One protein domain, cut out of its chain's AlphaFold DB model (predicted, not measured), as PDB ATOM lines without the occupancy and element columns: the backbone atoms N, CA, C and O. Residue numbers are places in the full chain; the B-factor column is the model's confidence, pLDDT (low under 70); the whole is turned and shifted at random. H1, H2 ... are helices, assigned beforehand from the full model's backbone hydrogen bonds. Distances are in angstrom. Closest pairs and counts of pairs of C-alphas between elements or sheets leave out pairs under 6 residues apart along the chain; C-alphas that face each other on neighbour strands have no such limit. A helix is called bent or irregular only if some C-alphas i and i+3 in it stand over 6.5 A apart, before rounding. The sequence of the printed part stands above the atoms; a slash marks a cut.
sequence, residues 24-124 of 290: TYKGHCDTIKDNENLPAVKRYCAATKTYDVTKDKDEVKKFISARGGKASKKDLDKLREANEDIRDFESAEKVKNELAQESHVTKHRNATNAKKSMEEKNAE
ATOM      1  N   THR A  24     242.381 370.836 349.672       96.44
ATOM      2  CA  THR A  24     242.640 370.644 348.238       96.44
ATOM      3  C   THR A  24     241.351 370.308 347.484       96.44
ATOM      4  O   THR A  24     241.029 370.950 346.484       96.44
ATOM      5  N   TYR A  25     240.540 369.392 348.022       97.38
ATOM      6  CA  TYR A  25     239.217 369.060 347.495       97.38
ATOM      7  C   TYR A  25     238.305 370.293 347.377       97.38
ATOM      8  O   TYR A  25     237.652 370.493 346.350       97.38
ATOM      9  N   LYS A  26     238.271 371.152 348.407       96.25
ATOM     10  CA  LYS A  26     237.504 372.408 348.366       96.25
ATOM     11  C   LYS A  26     238.015 373.349 347.278       96.25
ATOM     12  O   LYS A  26     237.198 373.847 346.516       96.25
ATOM     13  N   GLY A  27     239.331 373.497 347.128       96.94
ATOM     14  CA  GLY A  27     239.917 374.301 346.050       96.94
ATOM     15  C   GLY A  27     239.505 373.825 344.650       96.94
ATOM     16  O   GLY A  27     239.195 374.641 343.780       96.94
ATOM     17  N   HIS A  28     239.407 372.507 344.434       96.94
ATOM     18  CA  HIS A  28     238.839 371.967 343.194       96.94
ATOM     19  C   HIS A  28     237.352 372.306 343.039       96.94
ATOM     20  O   HIS A  28     236.930 372.677 341.946       96.94
ATOM     21  N   CYS A  29     236.560 372.222 344.111       97.00
ATOM     22  CA  CYS A  29     235.148 372.612 344.079       97.00
ATOM     23  C   CYS A  29     234.956 374.093 343.728       97.00
ATOM     24  O   CYS A  29     234.062 374.410 342.946       97.00
ATOM     25  N   ASP A  30     235.789 374.975 344.273       97.38
ATOM     26  CA  ASP A  30     235.728 376.412 344.000       97.38
ATOM     27  C   ASP A  30     236.133 376.696 342.547       97.38
ATOM     28  O   ASP A  30     235.382 377.325 341.809       97.38
ATOM     29  N   THR A  31     237.213 376.070 342.064       95.75
ATOM     30  CA  THR A  31     237.627 376.156 340.650       95.75
ATOM     31  C   THR A  31     236.525 375.702 339.685       95.75
ATOM     32  O   THR A  31     236.379 376.255 338.593       95.75
ATOM     33  N   ILE A  32     235.758 374.669 340.048       96.56
ATOM     34  CA  ILE A  32     234.623 374.202 339.243       96.56
ATOM     35  C   ILE A  32     233.552 375.289 339.185       96.56
ATOM     36  O   ILE A  32     233.157 375.648 338.079       96.56
ATOM     37  N   LYS A  33     233.140 375.832 340.338       96.31
ATOM     38  CA  LYS A  33     232.109 376.879 340.436       96.31
ATOM     39  C   LYS A  33     232.494 378.156 339.696       96.31
ATOM     40  O   LYS A  33     231.680 378.694 338.953       96.31
ATOM     41  N   ASP A  34     233.735 378.603 339.836       95.12
ATOM     42  CA  ASP A  34     234.212 379.826 339.186       95.12
ATOM     43  C   ASP A  34     234.167 379.706 337.657       95.12
ATOM     44  O   ASP A  34     233.883 380.668 336.945       95.12
ATOM     45  N   ASN A  35     234.412 378.499 337.138       93.88
ATOM     46  CA  ASN A  35     234.454 378.251 335.702       93.88
ATOM     47  C   ASN A  35     233.120 377.756 335.117       93.88
ATOM     48  O   ASN A  35     232.932 377.866 333.907       93.88
ATOM     49  N   GLU A  36     232.189 377.215 335.915       93.06
ATOM     50  CA  GLU A  36     230.969 376.549 335.412       93.06
ATOM     51  C   GLU A  36     230.087 377.474 334.565       93.06
ATOM     52  O   GLU A  36     229.393 377.028 333.649       93.06
ATOM     53  N   ASN A  37     230.133 378.775 334.863       94.38
ATOM     54  CA  ASN A  37     229.300 379.766 334.205       94.38
ATOM     55  C   ASN A  37     229.924 380.379 332.947       94.38
ATOM     56  O   ASN A  37     229.231 381.093 332.217       94.38
ATOM     57  N   LEU A  38     231.186 380.062 332.648       94.81
ATOM     58  CA  LEU A  38     231.871 380.579 331.470       94.81
ATOM     59  C   LEU A  38     231.270 379.983 330.182       94.81
ATOM     60  O   LEU A  38     231.051 378.769 330.119       94.81
ATOM     61  N   PRO A  39     231.035 380.787 329.122       96.31
ATOM     62  CA  PRO A  39     230.367 380.318 327.903       96.31
ATOM     63  C   PRO A  39     231.036 379.104 327.249       96.31
ATOM     64  O   PRO A  39     230.359 378.184 326.793       96.31
ATOM     65  N   ALA A  40     232.367 379.073 327.218       94.94
ATOM     66  CA  ALA A  40     233.122 377.940 326.697       94.94
ATOM     67  C   ALA A  40     232.921 376.661 327.515       94.94
ATOM     68  O   ALA A  40     232.672 375.599 326.950       94.94
ATOM     69  N   VAL A  41     232.950 376.770 328.844       95.88
ATOM     70  CA  VAL A  41     232.732 375.636 329.749       95.88
ATOM     71  C   VAL A  41     231.304 375.115 329.611       95.88
ATOM     72  O   VAL A  41     231.119 373.911 329.464       95.88
ATOM     73  N   LYS A  42     230.297 375.997 329.541       96.69
ATOM     74  CA  LYS A  42     228.903 375.592 329.290       96.69
ATOM     75  C   LYS A  42     228.755 374.827 327.976       96.69
ATOM     76  O   LYS A  42     228.157 373.752 327.970       96.69
ATOM     77  N   ARG A  43     229.324 375.348 326.880       96.81
ATOM     78  CA  ARG A  43     229.298 374.688 325.563       96.81
ATOM     79  C   ARG A  43     230.009 373.337 325.593       96.81
ATOM     80  O   ARG A  43     229.454 372.355 325.111       96.81
ATOM     81  N   TYR A  44     231.185 373.265 326.213       96.50
ATOM     82  CA  TYR A  44     231.932 372.018 326.364       96.50
ATOM     83  C   TYR A  44     231.162 370.975 327.184       96.50
ATOM     84  O   TYR A  44     231.083 369.811 326.792       96.50
ATOM     85  N   CYS A  45     230.559 371.377 328.305       94.62
ATOM     86  CA  CYS A  45     229.766 370.491 329.153       94.62
ATOM     87  C   CYS A  45     228.496 370.008 328.444       94.62
ATOM     88  O   CYS A  45     228.162 368.829 328.546       94.62
ATOM     89  N   ALA A  46     227.809 370.879 327.698       96.00
ATOM     90  CA  ALA A  46     226.661 370.494 326.880       96.00
ATOM     91  C   ALA A  46     227.064 369.476 325.803       96.00
ATOM     92  O   ALA A  46     226.483 368.397 325.736       96.00
ATOM     93  N   ALA A  47     228.130 369.759 325.049       95.88
ATOM     94  CA  ALA A  47     228.658 368.840 324.047       95.88
ATOM     95  C   ALA A  47     229.126 367.511 324.667       95.88
ATOM     96  O   ALA A  47     228.913 366.448 324.099       95.88
ATOM     97  N   THR A  48     229.711 367.537 325.866       95.12
ATOM     98  CA  THR A  48     230.091 366.315 326.595       95.12
ATOM     99  C   THR A  48     228.880 365.456 326.925       95.12
ATOM    100  O   THR A  48     228.909 364.265 326.632       95.12
ATOM    101  N   LYS A  49     227.799 366.055 327.436       95.62
ATOM    102  CA  LYS A  49     226.546 365.340 327.710       95.62
ATOM    103  C   LYS A  49     225.953 364.729 326.443       95.62
ATOM    104  O   LYS A  49     225.634 363.547 326.455       95.62
ATOM    105  N   THR A  50     225.845 365.500 325.362       95.19
ATOM    106  CA  THR A  50     225.325 364.992 324.083       95.19
ATOM    107  C   THR A  50     226.172 363.833 323.575       95.19
ATOM    108  O   THR A  50     225.631 362.777 323.278       95.19
ATOM    109  N   TYR A  51     227.498 363.990 323.561       95.50
ATOM    110  CA  TYR A  51     228.428 362.941 323.148       95.50
ATOM    111  C   TYR A  51     228.267 361.662 323.977       95.50
ATOM    112  O   TYR A  51     228.196 360.574 323.416       95.50
ATOM    113  N   ASP A  52     228.206 361.769 325.307       93.75
ATOM    114  CA  ASP A  52     228.097 360.599 326.183       93.75
ATOM    115  C   ASP A  52     226.744 359.888 326.059       93.75
ATOM    116  O   ASP A  52     226.693 358.671 326.201       93.75
ATOM    117  N   VAL A  53     225.670 360.620 325.755       94.75
ATOM    118  CA  VAL A  53     224.335 360.049 325.516       94.75
ATOM    119  C   VAL A  53     224.244 359.365 324.149       94.75
ATOM    120  O   VAL A  53     223.549 358.358 324.016       94.75
ATOM    121  N   THR A  54     224.916 359.891 323.121       93.44
ATOM    122  CA  THR A  54     224.796 359.372 321.750       93.44
ATOM    123  C   THR A  54     225.832 358.309 321.402       93.44
ATOM    124  O   THR A  54     225.505 357.400 320.643       93.44
ATOM    125  N   LYS A  55     227.048 358.351 321.972       93.25
ATOM    126  CA  LYS A  55     228.156 357.437 321.612       93.25
ATOM    127  C   LYS A  55     227.809 355.953 321.730       93.25
ATOM    128  O   LYS A  55     228.368 355.136 321.006       93.25
ATOM    129  N   ASP A  56     226.905 355.610 322.648       92.06
ATOM    130  CA  ASP A  56     226.553 354.228 322.957       92.06
ATOM    131  C   ASP A  56     225.365 353.690 322.158       92.06
ATOM    132  O   ASP A  56     225.086 352.489 322.236       92.06
ATOM    133  N   LYS A  57     224.703 354.536 321.363       94.06
ATOM    134  CA  LYS A  57     223.608 354.123 320.482       94.06
ATOM    135  C   LYS A  57     224.142 353.265 319.337       94.06
ATOM    136  O   LYS A  57     225.186 353.569 318.761       94.06
ATOM    137  N   ASP A  58     223.412 352.213 318.976       93.38
ATOM    138  CA  ASP A  58     223.891 351.197 318.027       93.38
ATOM    139  C   ASP A  58     224.270 351.775 316.660       93.38
ATOM    140  O   ASP A  58     225.313 351.427 316.108       93.38
ATOM    141  N   GLU A  59     223.475 352.702 316.126       92.38
ATOM    142  CA  GLU A  59     223.768 353.349 314.841       92.38
ATOM    143  C   GLU A  59     225.003 354.258 314.908       92.38
ATOM    144  O   GLU A  59     225.813 354.281 313.980       92.38
ATOM    145  N   VAL A  60     225.220 354.931 316.042       93.25
ATOM    146  CA  VAL A  60     226.427 355.736 316.279       93.25
ATOM    147  C   VAL A  60     227.652 354.830 316.432       93.25
ATOM    148  O   VAL A  60     228.692 355.106 315.839       93.25
ATOM    149  N   LYS A  61     227.538 353.690 317.124       93.00
ATOM    150  CA  LYS A  61     228.603 352.673 317.207       93.00
ATOM    151  C   LYS A  61     228.970 352.112 315.833       93.00
ATOM    152  O   LYS A  61     230.155 352.053 315.493       93.00
ATOM    153  N   LYS A  62     227.972 351.744 315.017       90.56
ATOM    154  CA  LYS A  62     228.173 351.304 313.625       90.56
ATOM    155  C   LYS A  62     228.879 352.385 312.811       90.56
ATOM    156  O   LYS A  62     229.840 352.078 312.106       90.56
ATOM    157  N   PHE A  63     228.461 353.642 312.957       92.50
ATOM    158  CA  PHE A  63     229.093 354.783 312.303       92.50
ATOM    159  C   PHE A  63     230.554 354.982 312.730       92.50
ATOM    160  O   PHE A  63     231.426 355.095 311.869       92.50
ATOM    161  N   ILE A  64     230.852 354.969 314.033       91.00
ATOM    162  CA  ILE A  64     232.219 355.086 314.566       91.00
ATOM    163  C   ILE A  64     233.103 353.960 314.014       91.00
ATOM    164  O   ILE A  64     234.213 354.219 313.542       91.00
ATOM    165  N   SER A  65     232.594 352.724 314.016       89.69
ATOM    166  CA  SER A  65     233.293 351.562 313.464       89.69
ATOM    167  C   SER A  65     233.551 351.713 311.958       89.69
ATOM    168  O   SER A  65     234.683 351.547 311.501       89.69
ATOM    169  N   ALA A  66     232.541 352.115 311.180       89.69
ATOM    170  CA  ALA A  66     232.665 352.359 309.741       89.69
ATOM    171  C   ALA A  66     233.680 353.474 309.431       89.69
ATOM    172  O   ALA A  66     234.528 353.325 308.546       89.69
ATOM    173  N   ARG A  67     233.657 354.563 310.212       88.31
ATOM    174  CA  ARG A  67     234.610 355.677 310.118       88.31
ATOM    175  C   ARG A  67     236.055 355.214 310.342       88.31
ATOM    176  O   ARG A  67     236.957 355.703 309.665       88.31
ATOM    177  N   GLY A  68     236.281 354.264 311.255       83.88
ATOM    178  CA  GLY A  68     237.590 353.640 311.494       83.88
ATOM    179  C   GLY A  68     238.001 352.602 310.438       83.88
ATOM    180  O   GLY A  68     239.188 352.452 310.150       83.88
ATOM    181  N   GLY A  69     237.030 351.925 309.817       80.81
ATOM    182  CA  GLY A  69     237.217 350.803 308.887       80.81
ATOM    183  C   GLY A  69     237.495 351.159 307.420       80.81
ATOM    184  O   GLY A  69     237.377 350.288 306.565       80.81
ATOM    185  N   LYS A  70     237.867 352.408 307.105       80.31
ATOM    186  CA  LYS A  70     238.018 352.933 305.726       80.31
ATOM    187  C   LYS A  70     236.720 352.924 304.895       80.31
ATOM    188  O   LYS A  70     236.793 352.807 303.671       80.31
ATOM    189  N   ALA A  71     235.547 353.069 305.521       84.50
ATOM    190  CA  ALA A  71     234.302 353.252 304.775       84.50
ATOM    191  C   ALA A  71     234.398 354.447 303.810       84.50
ATOM    192  O   ALA A  71     235.081 355.442 304.088       84.50
ATOM    193  N   SER A  72     233.723 354.350 302.661       90.06
ATOM    194  CA  SER A  72     233.718 355.440 301.692       90.06
ATOM    195  C   SER A  72     232.957 356.645 302.252       90.06
ATOM    196  O   SER A  72     232.043 356.504 303.066       90.06
ATOM    197  N   LYS A  73     233.297 357.856 301.788       90.25
ATOM    198  CA  LYS A  73     232.572 359.076 302.184       90.25
ATOM    199  C   LYS A  73     231.065 358.951 301.913       90.25
ATOM    200  O   LYS A  73     230.272 359.346 302.755       90.25
ATOM    201  N   LYS A  74     230.690 358.334 300.784       91.88
ATOM    202  CA  LYS A  74     229.287 358.118 300.397       91.88
ATOM    203  C   LYS A  74     228.538 357.233 301.396       91.88
ATOM    204  O   LYS A  74     227.375 357.496 301.672       91.88
ATOM    205  N   ASP A  75     229.188 356.208 301.943       89.25
ATOM    206  CA  ASP A  75     228.549 355.307 302.911       89.25
ATOM    207  C   ASP A  75     228.383 355.979 304.278       89.25
ATOM    208  O   ASP A  75     227.351 355.820 304.923       89.25
ATOM    209  N   LEU A  76     229.359 356.793 304.692       90.81
ATOM    210  CA  LEU A  76     229.248 357.600 305.910       90.81
ATOM    211  C   LEU A  76     228.153 358.668 305.792       90.81
ATOM    212  O   LEU A  76     227.418 358.888 306.752       90.81
ATOM    213  N   ASP A  77     228.017 359.304 304.626       92.12
ATOM    214  CA  ASP A  77     226.971 360.301 304.375       92.12
ATOM    215  C   ASP A  77     225.567 359.669 304.430       92.12
ATOM    216  O   ASP A  77     224.684 360.220 305.084       92.12
ATOM    217  N   LYS A  78     225.381 358.457 303.886       91.69
ATOM    218  CA  LYS A  78     224.118 357.704 304.026       91.69
ATOM    219  C   LYS A  78     223.754 357.425 305.484       91.69
ATOM    220  O   LYS A  78     222.592 357.545 305.855       91.69
ATOM    221  N   LEU A  79     224.733 357.069 306.319       89.88
ATOM    222  CA  LEU A  79     224.494 356.843 307.749       89.88
ATOM    223  C   LEU A  79     224.068 358.140 308.456       89.88
ATOM    224  O   LEU A  79     223.115 358.126 309.229       89.88
ATOM    225  N   ARG A  80     224.710 359.274 308.142       92.31
ATOM    226  CA  ARG A  80     224.348 360.601 308.683       92.31
ATOM    227  C   ARG A  80     222.962 361.081 308.260       92.31
ATOM    228  O   ARG A  80     222.353 361.880 308.967       92.31
ATOM    229  N   GLU A  81     222.504 360.702 307.072       90.69
ATOM    230  CA  GLU A  81     221.150 361.008 306.596       90.69
ATOM    231  C   GLU A  81     220.106 360.100 307.243       90.69
ATOM    232  O   GLU A  81     219.012 360.561 307.555       90.69
ATOM    233  N   ALA A  82     220.458 358.837 307.489       88.81
ATOM    234  CA  ALA A  82     219.561 357.856 308.087       88.81
ATOM    235  C   ALA A  82     219.358 358.034 309.601       88.81
ATOM    236  O   ALA A  82     218.365 357.534 310.128       88.81
ATOM    237  N   ASN A  83     220.276 358.700 310.315       91.38
ATOM    238  CA  ASN A  83     220.175 358.854 311.767       91.38
ATOM    239  C   ASN A  83     220.650 360.230 312.277       91.38
ATOM    240  O   ASN A  83     221.815 360.604 312.131       91.38
ATOM    241  N   GLU A  84     219.744 360.955 312.938       90.88
ATOM    242  CA  GLU A  84     219.995 362.262 313.558       90.88
ATOM    243  C   GLU A  84     221.020 362.195 314.703       90.88
ATOM    244  O   GLU A  84     221.869 363.078 314.821       90.88
ATOM    245  N   ASP A  85     221.049 361.100 315.469       92.25
ATOM    246  CA  ASP A  85     221.983 360.913 316.585       92.25
ATOM    247  C   ASP A  85     223.448 360.920 316.137       92.25
ATOM    248  O   ASP A  85     224.338 361.291 316.906       92.25
ATOM    249  N   ILE A  86     223.715 360.530 314.885       93.56
ATOM    250  CA  ILE A  86     225.057 360.603 314.297       93.56
ATOM    251  C   ILE A  86     225.460 362.066 314.086       93.56
ATOM    252  O   ILE A  86     226.605 362.431 314.360       93.56
ATOM    253  N   ARG A  87     224.532 362.922 313.641       91.81
ATOM    254  CA  ARG A  87     224.798 364.357 313.451       91.81
ATOM    255  C   ARG A  87     225.046 365.050 314.785       91.81
ATOM    256  O   ARG A  87     225.989 365.841 314.891       91.81
ATOM    257  N   ASP A  88     224.255 364.715 315.799       93.56
ATOM    258  CA  ASP A  88     224.432 365.219 317.160       93.56
ATOM    259  C   ASP A  88     225.758 364.758 317.764       93.56
ATOM    260  O   ASP A  88     226.490 365.561 318.345       93.56
ATOM    261  N   PHE A  89     226.113 363.483 317.570       95.94
ATOM    262  CA  PHE A  89     227.401 362.932 317.980       95.94
ATOM    263  C   PHE A  89     228.577 363.681 317.341       95.94
ATOM    264  O   PHE A  89     229.470 364.133 318.058       95.94
ATOM    265  N   GLU A  90     228.587 363.854 316.016       94.56
ATOM    266  CA  GLU A  90     229.688 364.531 315.317       94.56
ATOM    267  C   GLU A  90     229.784 366.015 315.684       94.56
ATOM    268  O   GLU A  90     230.883 366.542 315.876       94.56
ATOM    269  N   SER A  91     228.641 366.691 315.819       94.88
ATOM    270  CA  SER A  91     228.588 368.096 316.231       94.88
ATOM    271  C   SER A  91     229.139 368.269 317.646       94.88
ATOM    272  O   SER A  91     229.983 369.137 317.889       94.88
ATOM    273  N   ALA A  92     228.734 367.397 318.569       95.44
ATOM    274  CA  ALA A  92     229.243 367.367 319.932       95.44
ATOM    275  C   ALA A  92     230.742 367.029 319.984       95.44
ATOM    276  O   ALA A  92     231.503 367.702 320.681       95.44
ATOM    277  N   GLU A  93     231.195 366.028 319.225       95.50
ATOM    278  CA  GLU A  93     232.608 365.647 319.126       95.50
ATOM    279  C   GLU A  93     233.462 366.815 318.612       95.50
ATOM    280  O   GLU A  93     234.513 367.116 319.183       95.50
ATOM    281  N   LYS A  94     232.992 367.526 317.581       95.81
ATOM    282  CA  LYS A  94     233.669 368.705 317.029       95.81
ATOM    283  C   LYS A  94     233.801 369.816 318.069       95.81
ATOM    284  O   LYS A  94     234.915 370.282 318.299       95.81
ATOM    285  N   VAL A  95     232.704 370.201 318.726       95.62
ATOM    286  CA  VAL A  95     232.708 371.259 319.755       95.62
ATOM    287  C   VAL A  95     233.603 370.875 320.934       95.62
ATOM    288  O   VAL A  95     234.372 371.704 321.420       95.62
ATOM    289  N   LYS A  96     233.565 369.611 321.379       93.62
ATOM    290  CA  LYS A  96     234.471 369.121 322.427       93.62
ATOM    291  C   LYS A  96     235.926 369.262 322.009       93.62
ATOM    292  O   LYS A  96     236.713 369.763 322.801       93.62
ATOM    293  N   ASN A  97     236.279 368.835 320.798       93.56
ATOM    294  CA  ASN A  97     237.658 368.879 320.310       93.56
ATOM    295  C   ASN A  97     238.168 370.312 320.123       93.56
ATOM    296  O   ASN A  97     239.319 370.589 320.450       93.56
ATOM    297  N   GLU A  98     237.317 371.217 319.636       95.31
ATOM    298  CA  GLU A  98     237.638 372.637 319.480       95.31
ATOM    299  C   GLU A  98     237.925 373.301 320.834       95.31
ATOM    300  O   GLU A  98     238.938 373.976 320.999       95.31
ATOM    301  N   LEU A  99     237.070 373.049 321.828       94.12
ATOM    302  CA  LEU A  99     237.168 373.675 323.148       94.12
ATOM    303  C   LEU A  99     238.097 372.920 324.116       94.12
ATOM    304  O   LEU A  99     238.414 373.430 325.189       94.12
ATOM    305  N   ALA A 100     238.562 371.716 323.767       87.75
ATOM    306  CA  ALA A 100     239.327 370.841 324.663       87.75
ATOM    307  C   ALA A 100     240.641 371.452 325.164       87.75
ATOM    308  O   ALA A 100     241.102 371.076 326.243       87.75
ATOM    309  N   GLN A 101     241.254 372.342 324.377       89.69
ATOM    310  CA  GLN A 101     242.505 373.020 324.728       89.69
ATOM    311  C   GLN A 101     242.288 374.416 325.318       89.69
ATOM    312  O   GLN A 101     243.251 375.072 325.713       89.69
ATOM    313  N   GLU A 102     241.041 374.879 325.416       93.31
ATOM    314  CA  GLU A 102     240.764 376.171 326.023       93.31
ATOM    315  C   GLU A 102     241.130 376.142 327.514       93.31
ATOM    316  O   GLU A 102     240.836 375.183 328.234       93.31
ATOM    317  N   SER A 103     241.797 377.198 327.990       93.81
ATOM    318  CA  SER A 103     242.372 377.255 329.342       93.81
ATOM    319  C   SER A 103     241.323 377.018 330.433       93.81
ATOM    320  O   SER A 103     241.511 376.177 331.314       93.81
ATOM    321  N   HIS A 104     240.181 377.702 330.345       93.06
ATOM    322  CA  HIS A 104     239.096 377.574 331.321       93.06
ATOM    323  C   HIS A 104     238.432 376.193 331.286       93.06
ATOM    324  O   HIS A 104     238.143 375.624 332.338       93.06
ATOM    325  N   VAL A 105     238.264 375.616 330.093       94.81
ATOM    326  CA  VAL A 105     237.731 374.259 329.909       94.81
ATOM    327  C   VAL A 105     238.684 373.222 330.496       94.81
ATOM    328  O   VAL A 105     238.264 372.348 331.252       94.81
ATOM    329  N   THR A 106     239.981 373.354 330.220       94.94
ATOM    330  CA  THR A 106     241.018 372.460 330.744       94.94
ATOM    331  C   THR A 106     241.081 372.523 332.269       94.94
ATOM    332  O   THR A 106     241.072 371.481 332.925       94.94
ATOM    333  N   LYS A 107     241.084 373.732 332.850       95.75
ATOM    334  CA  LYS A 107     241.054 373.929 334.307       95.75
ATOM    335  C   LYS A 107     239.806 373.306 334.934       95.75
ATOM    336  O   LYS A 107     239.935 372.556 335.900       95.75
ATOM    337  N   HIS A 108     238.626 373.547 334.360       96.12
ATOM    338  CA  HIS A 108     237.368 372.973 334.844       96.12
ATOM    339  C   HIS A 108     237.368 371.439 334.768       96.12
ATOM    340  O   HIS A 108     237.018 370.769 335.740       96.12
ATOM    341  N   ARG A 109     237.819 370.864 333.645       95.06
ATOM    342  CA  ARG A 109     237.918 369.410 333.453       95.06
ATOM    343  C   ARG A 109     238.881 368.773 334.450       95.06
ATOM    344  O   ARG A 109     238.535 367.781 335.086       95.06
ATOM    345  N   ASN A 110     240.069 369.349 334.616       95.88
ATOM    346  CA  ASN A 110     241.076 368.828 335.537       95.88
ATOM    347  C   ASN A 110     240.588 368.900 336.988       95.88
ATOM    348  O   ASN A 110     240.717 367.918 337.716       95.88
ATOM    349  N   ALA A 111     239.966 370.014 337.390       96.56
ATOM    350  CA  ALA A 111     239.369 370.148 338.715       96.56
ATOM    351  C   ALA A 111     238.224 369.147 338.933       96.56
ATOM    352  O   ALA A 111     238.151 368.530 339.990       96.56
ATOM    353  N   THR A 112     237.375 368.923 337.925       96.31
ATOM    354  CA  THR A 112     236.284 367.933 337.982       96.31
ATOM    355  C   THR A 112     236.819 366.511 338.152       96.31
ATOM    356  O   THR A 112     236.351 365.780 339.025       96.31
ATOM    357  N   ASN A 113     237.836 366.133 337.376       95.38
ATOM    358  CA  ASN A 113     238.465 364.814 337.464       95.38
ATOM    359  C   ASN A 113     239.174 364.609 338.809       95.38
ATOM    360  O   ASN A 113     239.006 363.565 339.437       95.38
ATOM    361  N   ALA A 114     239.927 365.610 339.276       96.06
ATOM    362  CA  ALA A 114     240.606 365.560 340.568       96.06
ATOM    363  C   ALA A 114     239.599 365.458 341.720       96.06
ATOM    364  O   ALA A 114     239.720 364.569 342.560       96.06
ATOM    365  N   LYS A 115     238.550 366.292 341.706       97.31
ATOM    366  CA  LYS A 115     237.448 366.235 342.672       97.31
ATOM    367  C   LYS A 115     236.846 364.829 342.738       97.31
ATOM    368  O   LYS A 115     236.771 364.265 343.826       97.31
ATOM    369  N   LYS A 116     236.466 364.252 341.591       96.81
ATOM    370  CA  LYS A 116     235.882 362.904 341.520       96.81
ATOM    371  C   LYS A 116     236.843 361.841 342.061       96.81
ATOM    372  O   LYS A 116     236.455 361.030 342.893       96.81
ATOM    373  N   SER A 117     238.117 361.889 341.664       96.31
ATOM    374  CA  SER A 117     239.123 360.945 342.162       96.31
ATOM    375  C   SER A 117     239.326 361.048 343.676       96.31
ATOM    376  O   SER A 117     239.551 360.029 344.324       96.31
ATOM    377  N   MET A 118     239.275 362.251 344.254       96.75
ATOM    378  CA  MET A 118     239.390 362.429 345.703       96.75
ATOM    379  C   MET A 118     238.149 361.912 346.435       96.75
ATOM    380  O   MET A 118     238.289 361.279 347.477       96.75
ATOM    381  N   GLU A 119     236.954 362.123 345.885       95.31
ATOM    382  CA  GLU A 119     235.708 361.578 346.445       95.31
ATOM    383  C   GLU A 119     235.679 360.042 346.439       95.31
ATOM    384  O   GLU A 119     235.054 359.451 347.317       95.31
ATOM    385  N   GLU A 120     236.362 359.399 345.487       94.25
ATOM    386  CA  GLU A 120     236.414 357.937 345.360       94.25
ATOM    387  C   GLU A 120     237.569 357.290 346.135       94.25
ATOM    388  O   GLU A 120     237.400 356.203 346.685       94.25
ATOM    389  N   LYS A 121     238.750 357.922 346.165       93.56
ATOM    390  CA  LYS A 121     239.991 357.278 346.633       93.56
ATOM    391  C   LYS A 121     240.571 357.878 347.910       93.56
ATOM    392  O   LYS A 121     241.350 357.208 348.585       93.56
ATOM    393  N   ASN A 122     240.254 359.129 348.249       95.75
ATOM    394  CA  ASN A 122     240.880 359.798 349.389       95.75
ATOM    395  C   ASN A 122     240.074 359.581 350.679       95.75
ATOM    396  O   ASN A 122     238.962 360.087 350.830       95.75
ATOM    397  N   ALA A 123     240.664 358.862 351.636       94.75
ATOM    398  CA  ALA A 123     240.009 358.503 352.894       94.75
ATOM    399  C   ALA A 123     239.561 359.721 353.723       94.75
ATOM    400  O   ALA A 123     238.493 359.679 354.338       94.75
ATOM    401  N   GLU A 124     240.331 360.815 353.729       93.81
ATOM    402  CA  GLU A 124     239.989 362.023 354.485       93.81
ATOM    403  C   GLU A 124     238.769 362.732 353.877       93.81
ATOM    404  O   GLU A 124     237.834 363.107 354.592       93.81
TER     405      GLU A 124
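AT A GLANCE: This is residues 24 to 124 of the 290 residues of an uncharacterized protein of Botrytis galanthina (UniProt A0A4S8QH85). Three pairs of helices follow one another in an elongated, bent double row: the chain runs out through H1, H2 and H3 and folds back through H4, H5 and H6. H1 and H6 pair at one end, H2 and H5 in the middle, and the hairpin of H3 and H4 makes the other end. The printed part has 101 residues with six named helices, H1 to H6 in order, and no named strand; its class is all helix. It is loose, with a radius of gyration of the C-alphas of 17.0 A and spans of 52 by 30 by 20 A.

HOW THE PARTS SIT: H1, residues 24 to 36, touches H6, residues 103 to 121, opposite ways at a steep tilt of 38 degrees; their closest C-alphas, of His 28 and Ala 111, are 4.9 A apart. H2, residues 39 to 54, touches H5, residues 84 to 99, opposite ways at a steep tilt of 37 degrees, only just beyond shallow; the closest C-alphas, of Ala 47 and Ala 92, are 4.4 A apart. H2 touches H6 with residues 40 to 44 alone, closest at the C-alphas of Val 41 and Val 105, 5.2 A. H3, residues 58 to 68, and H4, residues 73 to 82, form a helical hairpin, with the C-alphas of Phe 63 and Leu 79 closest at 6.8 A and a shallow tilt of 12 degrees. H3 touches H5, at its residues 85 to 89 alone, with the C-alphas of Val 60 and Ile 86 closest at 5.4 A. H4 and H5 only just touch, only at the corner, with 3 pairs of C-alphas within 8 A; the closest are those of Arg 80 and Ile 86, 5.7 A. H1 and H5 are apart, for instance. In the six helices every O i to N i+4 pair is within hydrogen-bond range.

IN THESE COORDINATES: H1 begins at C-alpha 24 (242.640, 370.644, 348.238). H2 is 22.5 A long from first to last C-alpha, H5 22.7 A and H6 26.5 A. H6 ends at C-alpha 121 (239.991, 357.278, 346.633).

THE WHOLE: The farthest C-alphas, of Lys 74 and Glu 124, are 55.3 A apart. The five links are tight, and the printed part has no cut. No printed residue is under 70 in pLDDT.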